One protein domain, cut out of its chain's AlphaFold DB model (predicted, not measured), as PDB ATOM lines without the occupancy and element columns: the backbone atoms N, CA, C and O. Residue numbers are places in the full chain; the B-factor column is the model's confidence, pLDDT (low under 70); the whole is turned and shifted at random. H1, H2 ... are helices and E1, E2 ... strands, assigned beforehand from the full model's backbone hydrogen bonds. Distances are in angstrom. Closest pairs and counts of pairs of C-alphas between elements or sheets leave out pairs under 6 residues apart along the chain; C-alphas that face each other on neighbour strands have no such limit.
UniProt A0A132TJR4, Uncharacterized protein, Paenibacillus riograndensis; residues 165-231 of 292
ATOM      1  N   PRO A 165      18.156  12.931 -32.830       85.44
ATOM      2  CA  PRO A 165      17.735  12.153 -33.987       85.44
ATOM      3  C   PRO A 165      18.915  11.417 -34.628       85.44
ATOM      4  O   PRO A 165      20.001  11.985 -34.807       85.44
ATOM      5  N   ALA A 166      18.706  10.141 -34.949       89.44
ATOM      6  CA  ALA A 166      19.731   9.292 -35.540       89.44
ATOM      7  C   ALA A 166      19.830   9.528 -37.057       89.44
ATOM      8  O   ALA A 166      18.815   9.534 -37.750       89.44
ATOM      9  N   ILE A 167      21.044   9.711 -37.579       89.50
ATOM     10  CA  ILE A 167      21.333   9.884 -39.010       89.50
ATOM     11  C   ILE A 167      22.359   8.855 -39.489       89.50
ATOM     12  O   ILE A 167      23.255   8.480 -38.733       89.50
ATOM     13  N   TYR A 168      22.265   8.439 -40.748       89.75
ATOM     14  CA  TYR A 168      23.213   7.533 -41.402       89.75
ATOM     15  C   TYR A 168      23.560   8.031 -42.818       89.75
ATOM     16  O   TYR A 168      22.924   8.958 -43.321       89.75
ATOM     17  N   ASP A 169      24.580   7.437 -43.456       87.75
ATOM     18  CA  ASP A 169      25.031   7.793 -44.821       87.75
ATOM     19  C   ASP A 169      25.388   9.289 -44.962       87.75
ATOM     20  O   ASP A 169      24.837  10.018 -45.785       87.75
ATOM     21  N   VAL A 170      26.283   9.771 -44.089       87.31
ATOM     22  CA  VAL A 170      26.684  11.183 -44.049       87.31
ATOM     23  C   VAL A 170      27.703  11.482 -45.147       87.31
ATOM     24  O   VAL A 170      28.804  10.933 -45.152       87.31
ATOM     25  N   GLN A 171      27.352  12.401 -46.040       87.50
ATOM     26  CA  GLN A 171      28.168  12.823 -47.177       87.50
ATOM     27  C   GLN A 171      28.339  14.345 -47.190       87.50
ATOM     28  O   GLN A 171      27.510  15.085 -46.656       87.50
ATOM     29  N   ASP A 172      29.411  14.830 -47.816       86.81
ATOM     30  CA  ASP A 172      29.610  16.264 -48.023       86.81
ATOM     31  C   ASP A 172      28.579  16.829 -49.003       86.81
ATOM     32  O   ASP A 172      28.267  16.223 -50.031       86.81
ATOM     33  N   HIS A 173      28.064  18.024 -48.706       87.88
ATOM     34  CA  HIS A 173      27.139  18.692 -49.609       87.88
ATOM     35  C   HIS A 173      27.872  19.101 -50.906       87.88
ATOM     36  O   HIS A 173      28.916  19.758 -50.847       87.88
ATOM     37  N   PRO A 174      27.324  18.792 -52.097       80.69
ATOM     38  CA  PRO A 174      28.046  18.897 -53.371       80.69
ATOM     39  C   PRO A 174      28.441  20.331 -53.759       80.69
ATOM     40  O   PRO A 174      29.353  20.534 -54.556       80.69
ATOM     41  N   THR A 175      27.751  21.335 -53.216       82.62
ATOM     42  CA  THR A 175      27.965  22.765 -53.512       82.62
ATOM     43  C   THR A 175      28.482  23.585 -52.328       82.62
ATOM     44  O   THR A 175      28.890  24.725 -52.532       82.62
ATOM     45  N   ASP A 176      28.489  23.038 -51.107       85.62
ATOM     46  CA  ASP A 176      28.908  23.767 -49.901       85.62
ATOM     47  C   ASP A 176      29.615  22.822 -48.927       85.62
ATOM     48  O   ASP A 176      28.988  22.111 -48.149       85.62
ATOM     49  N   ASN A 177      30.944  22.852 -48.930       80.88
ATOM     50  CA  ASN A 177      31.779  21.999 -48.084       80.88
ATOM     51  C   ASN A 177      31.648  22.271 -46.571       80.88
ATOM     52  O   ASN A 177      32.268  21.581 -45.764       80.88
ATOM     53  N   ARG A 178      30.867  23.275 -46.153       82.31
ATOM     54  CA  ARG A 178      30.546  23.519 -44.736       82.31
ATOM     55  C   ARG A 178      29.328  22.729 -44.269       82.31
ATOM     56  O   ARG A 178      29.034  22.730 -43.068       82.31
ATOM     57  N   LYS A 179      28.629  22.066 -45.189       87.00
ATOM     58  CA  LYS A 179      27.404  21.318 -44.934       87.00
ATOM     59  C   LYS A 179      27.555  19.840 -45.267       87.00
ATOM     60  O   LYS A 179      28.350  19.465 -46.124       87.00
ATOM     61  N   TYR A 180      26.754  19.026 -44.597       88.38
ATOM     62  CA  TYR A 180      26.576  17.612 -44.891       88.38
ATOM     63  C   TYR A 180      25.139  17.340 -45.322       88.38
ATOM     64  O   TYR A 180      24.219  18.079 -44.957       88.38
ATOM     65  N   ILE A 181      24.973  16.249 -46.058       88.69
ATOM     66  CA  ILE A 181      23.698  15.600 -46.343       88.69
ATOM     67  C   ILE A 181      23.752  14.221 -45.685       88.69
ATOM     68  O   ILE A 181      24.757  13.524 -45.796       88.69
ATOM     69  N   ALA A 182      22.701  13.840 -44.973       89.69
ATOM     70  CA  ALA A 182      22.555  12.522 -44.363       89.69
ATOM     71  C   ALA A 182      21.108  12.045 -44.498       89.69
ATOM     72  O   ALA A 182      20.243  12.829 -44.881       89.69
ATOM     73  N   LYS A 183      20.822  10.788 -44.164       89.81
ATOM     74  CA  LYS A 183      19.449  10.270 -44.083       89.81
ATOM     75  C   LYS A 183      19.047  10.062 -42.636       89.81
ATOM     76  O   LYS A 183      19.852   9.573 -41.844       89.81
ATOM     77  N   LEU A 184      17.812  10.413 -42.292       90.25
ATOM     78  CA  LEU A 184      17.266  10.120 -40.973       90.25
ATOM     79  C   LEU A 184      17.043   8.611 -40.833       90.25
ATOM     80  O   LEU A 184      16.443   7.982 -41.700       90.25
ATOM     81  N   ALA A 185      17.513   8.027 -39.736       87.62
ATOM     82  CA  ALA A 185      17.407   6.594 -39.494       87.62
ATOM     83  C   ALA A 185      15.959   6.126 -39.286       87.62
ATOM     84  O   ALA A 185      15.694   4.952 -39.481       87.62
ATOM     85  N   GLU A 186      15.032   7.010 -38.907       85.50
ATOM     86  CA  GLU A 186      13.623   6.672 -38.643       85.50
ATOM     87  C   GLU A 186      12.739   6.701 -39.902       85.50
ATOM     88  O   GLU A 186      11.782   5.936 -39.993       85.50
ATOM     89  N   THR A 187      13.052   7.557 -40.881       84.31
ATOM     90  CA  THR A 187      12.159   7.849 -42.022       84.31
ATOM     91  C   THR A 187      12.840   7.806 -43.395       84.31
ATOM     92  O   THR A 187      12.169   7.974 -44.407       84.31
ATOM     93  N   ASP A 188      14.160   7.591 -43.459       85.38
ATOM     94  CA  ASP A 188      14.997   7.706 -44.670       85.38
ATOM     95  C   ASP A 188      14.984   9.077 -45.362       85.38
ATOM     96  O   ASP A 188      15.511   9.231 -46.470       85.38
ATOM     97  N   GLU A 189      14.425  10.101 -44.720       86.25
ATOM     98  CA  GLU A 189      14.363  11.436 -45.297       86.25
ATOM     99  C   GLU A 189      15.752  12.096 -45.329       86.25
ATOM    100  O   GLU A 189      16.514  11.991 -44.359       86.25
ATOM    101  N   PRO A 190      16.113  12.787 -46.426       86.31
ATOM    102  CA  PRO A 190      17.381  13.492 -46.518       86.31
ATOM    103  C   PRO A 190      17.375  14.745 -45.631       86.31
ATOM    104  O   PRO A 190      16.504  15.606 -45.745       86.31
ATOM    105  N   VAL A 191      18.396  14.878 -44.790       87.50
ATOM    106  CA  VAL A 191      18.614  16.013 -43.891       87.50
ATOM    107  C   VAL A 191      19.916  16.714 -44.261       87.50
ATOM    108  O   VAL A 191      20.962  16.083 -44.406       87.50
ATOM    109  N   GLU A 192      19.856  18.039 -44.369       88.19
ATOM    110  CA  GLU A 192      21.014  18.907 -44.581       88.19
ATOM    111  C   GLU A 192      21.357  19.665 -43.290       88.19
ATOM    112  O   GLU A 192      20.484  20.205 -42.607       88.19
ATOM    113  N   GLY A 193      22.644  19.757 -42.955       86.69
ATOM    114  CA  GLY A 193      23.095  20.518 -41.791       86.69
ATOM    115  C   GLY A 193      24.521  21.031 -41.926       86.69
ATOM    116  O   GLY A 193      25.285  20.559 -42.755       86.69
ATOM    117  N   LEU A 194      24.915  22.004 -41.096       84.81
ATOM    118  CA  LEU A 194      26.319  22.422 -41.034       84.81
ATOM    119  C   LEU A 194      27.151  21.421 -40.227       84.81
ATOM    120  O   LEU A 194      26.763  21.047 -39.117       84.81
ATOM    121  N   TRP A 195      28.342  21.090 -40.729       84.44
ATOM    122  CA  TRP A 195      29.292  20.173 -40.089       84.44
ATOM    123  C   TRP A 195      29.601  20.536 -38.632       84.44
ATOM    124  O   TRP A 195      29.599  19.667 -37.762       84.44
ATOM    125  N   ILE A 196      29.769  21.830 -38.335       80.88
ATOM    126  CA  ILE A 196      30.070  22.330 -36.980       80.88
ATOM    127  C   ILE A 196      28.976  22.023 -35.945       80.88
ATOM    128  O   ILE A 196      29.242  22.057 -34.747       80.88
ATOM    129  N   TYR A 197      27.754  21.713 -36.391       81.81
ATOM    130  CA  TYR A 197      26.621  21.395 -35.524       81.81
ATOM    131  C   TYR A 197      26.183  19.929 -35.616       81.81
ATOM    132  O   TYR A 197      25.212  19.573 -34.952       81.81
ATOM    133  N   LYS A 198      26.877  19.073 -36.389       80.31
ATOM    134  CA  LYS A 198      26.516  17.653 -36.583       80.31
ATOM    135  C   LYS A 198      26.330  16.941 -35.239       80.31
ATOM    136  O   LYS A 198      25.220  16.537 -34.917       80.31
ATOM    137  N   ASN A 199      27.370  16.932 -34.404       75.75
ATOM    138  CA  ASN A 199      27.390  16.222 -33.114       75.75
ATOM    139  C   ASN A 199      26.501  16.849 -32.024       75.75
ATOM    140  O   ASN A 199      26.342  16.266 -30.955       75.75
ATOM    141  N   GLY A 200      25.981  18.059 -32.253       77.31
ATOM    142  CA  GLY A 200      25.062  18.734 -31.333       77.31
ATOM    143  C   GLY A 200      23.592  18.605 -31.729       77.31
ATOM    144  O   GLY A 200      22.729  18.917 -30.915       77.31
ATOM    145  N   LYS A 201      23.308  18.187 -32.970       81.44
ATOM    146  CA  LYS A 201      21.949  18.086 -33.520       81.44
ATOM    147  C   LYS A 201      21.543  16.668 -33.890       81.44
ATOM    148  O   LYS A 201      20.355  16.390 -33.878       81.44
ATOM    149  N   HIS A 202      22.500  15.799 -34.205       85.31
ATOM    150  CA  HIS A 202      22.223  14.441 -34.648       85.31
ATOM    151  C   HIS A 202      23.209  13.450 -34.034       85.31
ATOM    152  O   HIS A 202      24.364  13.785 -33.747       85.31
ATOM    153  N   ARG A 203      22.749  12.212 -33.873       87.69
ATOM    154  CA  ARG A 203      23.576  11.056 -33.530       87.69
ATOM    155  C   ARG A 203      23.855  10.269 -34.804       87.69
ATOM    156  O   ARG A 203      22.929   9.896 -35.507       87.69
ATOM    157  N   GLU A 204      25.118  10.009 -35.104       85.94
ATOM    158  CA  GLU A 204      25.488   9.183 -36.255       85.94
ATOM    159  C   GLU A 204      25.365   7.702 -35.895       85.94
ATOM    160  O   GLU A 204      25.899   7.266 -34.876       85.94
ATOM    161  N   VAL A 205      24.637   6.955 -36.721       86.31
ATOM    162  CA  VAL A 205      24.459   5.506 -36.605       86.31
ATOM    163  C   VAL A 205      24.889   4.836 -37.899       86.31
ATOM    164  O   VAL A 205      24.954   5.461 -38.964       86.31
ATOM    165  N   THR A 206      25.211   3.553 -37.816       86.44
ATOM    166  CA  THR A 206      25.581   2.792 -39.008       86.44
ATOM    167  C   THR A 206      24.349   2.486 -39.864       86.44
ATOM    168  O   THR A 206      23.216   2.439 -39.381       86.44
ATOM    169  N   ALA A 207      24.556   2.247 -41.162       83.88
ATOM    170  CA  ALA A 207      23.468   1.875 -42.071       83.88
ATOM    171  C   ALA A 207      22.790   0.541 -41.681       83.88
ATOM    172  O   ALA A 207      21.632   0.317 -42.026       83.88
ATOM    173  N   GLU A 208      23.497  -0.325 -40.948       81.94
ATOM    174  CA  GLU A 208      22.982  -1.598 -40.427       81.94
ATOM    175  C   GLU A 208      22.067  -1.408 -39.207       81.94
ATOM    176  O   GLU A 208      21.153  -2.204 -39.001       81.94
ATOM    177  N   GLU A 209      22.257  -0.332 -38.438       82.94
ATOM    178  CA  GLU A 209      21.434   0.020 -37.272       82.94
ATOM    179  C   GLU A 209      20.202   0.854 -37.659       82.94
ATOM    180  O   GLU A 209      19.171   0.772 -37.005       82.94
ATOM    181  N   ALA A 210      20.245   1.611 -38.760       80.94
ATOM    182  CA  ALA A 210      19.091   2.361 -39.270       80.94
ATOM    183  C   ALA A 210      17.754   1.570 -39.344       80.94
ATOM    184  O   ALA A 210      16.729   2.104 -38.920       80.94
ATOM    185  N   PRO A 211      17.688   0.305 -39.823       81.81
ATOM    186  CA  PRO A 211      16.437  -0.459 -39.829       81.81
ATOM    187  C   PRO A 211      15.802  -0.679 -38.449       81.81
ATOM    188  O   PRO A 211      14.576  -0.769 -38.394       81.81
ATOM    189  N   THR A 212      16.567  -0.736 -37.353       83.31
ATOM    190  CA  THR A 212      15.976  -0.923 -36.016       83.31
ATOM    191  C   THR A 212      15.242   0.332 -35.554       83.31
ATOM    192  O   THR A 212      14.138   0.228 -35.030       83.31
ATOM    193  N   PHE A 213      15.782   1.521 -35.847       84.88
ATOM    194  CA  PHE A 213      15.119   2.798 -35.554       84.88
ATOM    195  C   PHE A 213      13.799   2.959 -36.320       84.88
ATOM    196  O   PHE A 213      12.815   3.416 -35.745       84.88
ATOM    197  N   ARG A 214      13.733   2.517 -37.586       84.12
ATOM    198  CA  ARG A 214      12.472   2.503 -38.361       84.12
ATOM    199  C   ARG A 214      11.427   1.574 -37.751       84.12
ATOM    200  O   ARG A 214      10.258   1.936 -37.663       84.12
ATOM    201  N   ALA A 215      11.840   0.378 -37.329       82.12
ATOM    202  CA  ALA A 215      10.936  -0.588 -36.710       82.12
ATOM    203  C   ALA A 215      10.360  -0.058 -35.383       82.12
ATOM    204  O   ALA A 215       9.162  -0.181 -35.142       82.12
ATOM    205  N   GLU A 216      11.190   0.583 -34.557       82.38
ATOM    206  CA  GLU A 216      10.749   1.218 -33.309       82.38
ATOM    207  C   GLU A 216       9.823   2.419 -33.551       82.38
ATOM    208  O   GLU A 216       8.862   2.613 -32.807       82.38
ATOM    209  N   TYR A 217      10.091   3.215 -34.589       82.19
ATOM    210  CA  TYR A 217       9.247   4.348 -34.968       82.19
ATOM    211  C   TYR A 217       7.836   3.899 -35.377       82.19
ATOM    212  O   TYR A 217       6.850   4.449 -34.888       82.19
ATOM    213  N   LEU A 218       7.732   2.851 -36.203       81.81
ATOM    214  CA  LEU A 218       6.445   2.282 -36.620       81.81
ATOM    215  C   LEU A 218       5.682   1.647 -35.449       81.81
ATOM    216  O   LEU A 218       4.483   1.873 -35.311       81.81
ATOM    217  N   ALA A 219       6.371   0.927 -34.557       81.06
ATOM    218  CA  ALA A 219       5.743   0.340 -33.371       81.06
ATOM    219  C   ALA A 219       5.132   1.405 -32.437       81.06
ATOM    220  O   ALA A 219       4.039   1.209 -31.912       81.06
ATOM    221  N   LYS A 220       5.800   2.555 -32.269       79.25
ATOM    222  CA  LYS A 220       5.274   3.680 -31.476       79.25
ATOM    223  C   LYS A 220       4.077   4.367 -32.131       79.25
ATOM    224  O   LYS A 220       3.193   4.825 -31.409       79.25
ATOM    225  N   GLN A 221       4.038   4.452 -33.463       76.06
ATOM    226  CA  GLN A 221       2.857   4.960 -34.168       76.06
ATOM    227  C   GLN A 221       1.648   4.039 -33.960       76.06
ATOM    228  O   GLN A 221       0.575   4.525 -33.614       76.06
ATOM    229  N   GLU A 222       1.830   2.719 -34.072       75.38
ATOM    230  CA  GLU A 222       0.748   1.751 -33.840       75.38
ATOM    231  C   GLU A 222       0.215   1.782 -32.396       75.38
ATOM    232  O   GLU A 222      -0.983   1.607 -32.175       75.38
ATOM    233  N   GLU A 223       1.080   2.002 -31.401       73.25
ATOM    234  CA  GLU A 223       0.681   2.112 -29.991       73.25
ATOM    235  C   GLU A 223      -0.108   3.406 -29.718       73.25
ATOM    236  O   GLU A 223      -1.174   3.355 -29.107       73.25
ATOM    237  N   GLN A 224       0.336   4.549 -30.258       70.06
ATOM    238  CA  GLN A 224      -0.400   5.814 -30.135       70.06
ATOM    239  C   GLN A 224      -1.764   5.780 -30.836       70.06
ATOM    240  O   GLN A 224      -2.733   6.340 -30.324       70.06
ATOM    241  N   GLU A 225      -1.872   5.115 -31.987       66.12
ATOM    242  CA  GLU A 225      -3.155   4.951 -32.677       66.12
ATOM    243  C   GLU A 225      -4.125   4.044 -31.902       66.12
ATOM    244  O   GLU A 225      -5.330   4.305 -31.899       66.12
ATOM    245  N   ARG A 226      -3.626   3.020 -31.192       60.47
ATOM    246  CA  ARG A 226      -4.457   2.163 -30.326       60.47
ATOM    247  C   ARG A 226      -4.965   2.897 -29.086       60.47
ATOM    248  O   ARG A 226      -6.157   2.807 -28.804       60.47
ATOM    249  N   ASP A 227      -4.117   3.668 -28.413       58.41
ATOM    250  CA  ASP A 227      -4.516   4.441 -27.227       58.41
ATOM    251  C   ASP A 227      -5.533   5.549 -27.563       58.41
ATOM    252  O   ASP A 227      -6.421   5.860 -26.767       58.41
ATOM    253  N   HIS A 228      -5.470   6.130 -28.766       56.12
ATOM    254  CA  HIS A 228      -6.472   7.099 -29.221       56.12
ATOM    255  C   HIS A 228      -7.795   6.457 -29.681       56.12
ATOM    256  O   HIS A 228      -8.845   7.096 -29.575       56.12
ATOM    257  N   ALA A 229      -7.777   5.209 -30.157       53.03
ATOM    258  CA  ALA A 229      -8.982   4.489 -30.572       53.03
ATOM    259  C   ALA A 229      -9.813   3.967 -29.383       53.03
ATOM    260  O   ALA A 229     -11.041   3.979 -29.454       53.03
ATOM    261  N   ASP A 230      -9.175   3.592 -28.269       49.19
ATOM    262  CA  ASP A 230      -9.863   3.045 -27.084       49.19
ATOM    263  C   ASP A 230     -10.625   4.116 -26.268       49.19
ATOM    264  O   ASP A 230     -11.484   3.815 -25.444       49.19
ATOM    265  N   HIS A 231     -10.386   5.405 -26.540       48.28
ATOM    266  CA  HIS A 231     -11.098   6.524 -25.907       48.28
ATOM    267  C   HIS A 231     -12.324   7.037 -26.683       48.28
ATOM    268  O   HIS A 231     -12.965   7.991 -26.242       48.28
TER     269      HIS A 231
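What this domain is: This is residues 165 to 231 of the 292 residues of an uncharacterized protein of Paenibacillus riograndensis (UniProt A0A132TJR4). A strongly twisted sheet, E1 E2 E3, with H1 over it makes the body; residues 219 to 231, mainly helix H2, stick out as an arm. The printed part has 67 residues, mixed helices and strands, ordered E1 E2 E3 H1 H2; the sheet is a meander, each strand the antiparallel neighbour of the one before. It is loose, radius of gyration of the C-alphas 15.0 A, spanning 50 by 23 by 19 A.

How they stand to each other: Look at E2, residues 179 to 184: it forms hairpins with E1, residues 166 to 172, N 168 to O 183 being 2.9 A, and E3, residues 190 to 194, N 180 to O 193 being 2.8 A. H1, residues 195 to 201, is on the sheet over E3, height 6.6 A; 1 of 3 O i to N i+4 and 3 of 4 O i to N i+3 pairs are within hydrogen-bond range. H2, residues 210 to 229, with every O i to N i+4 pair within range, only grazes the sheet.

Where its parts are: Find C-alpha 166 at (19.731, 9.292, -35.540), beginning E1; H2 runs 29.5 A to C-alpha 229 at (-8.982, 4.489, -30.572).

The domain as a whole: The printed part has no cut and no long link; residues 225 to 231 are under pLDDT 70.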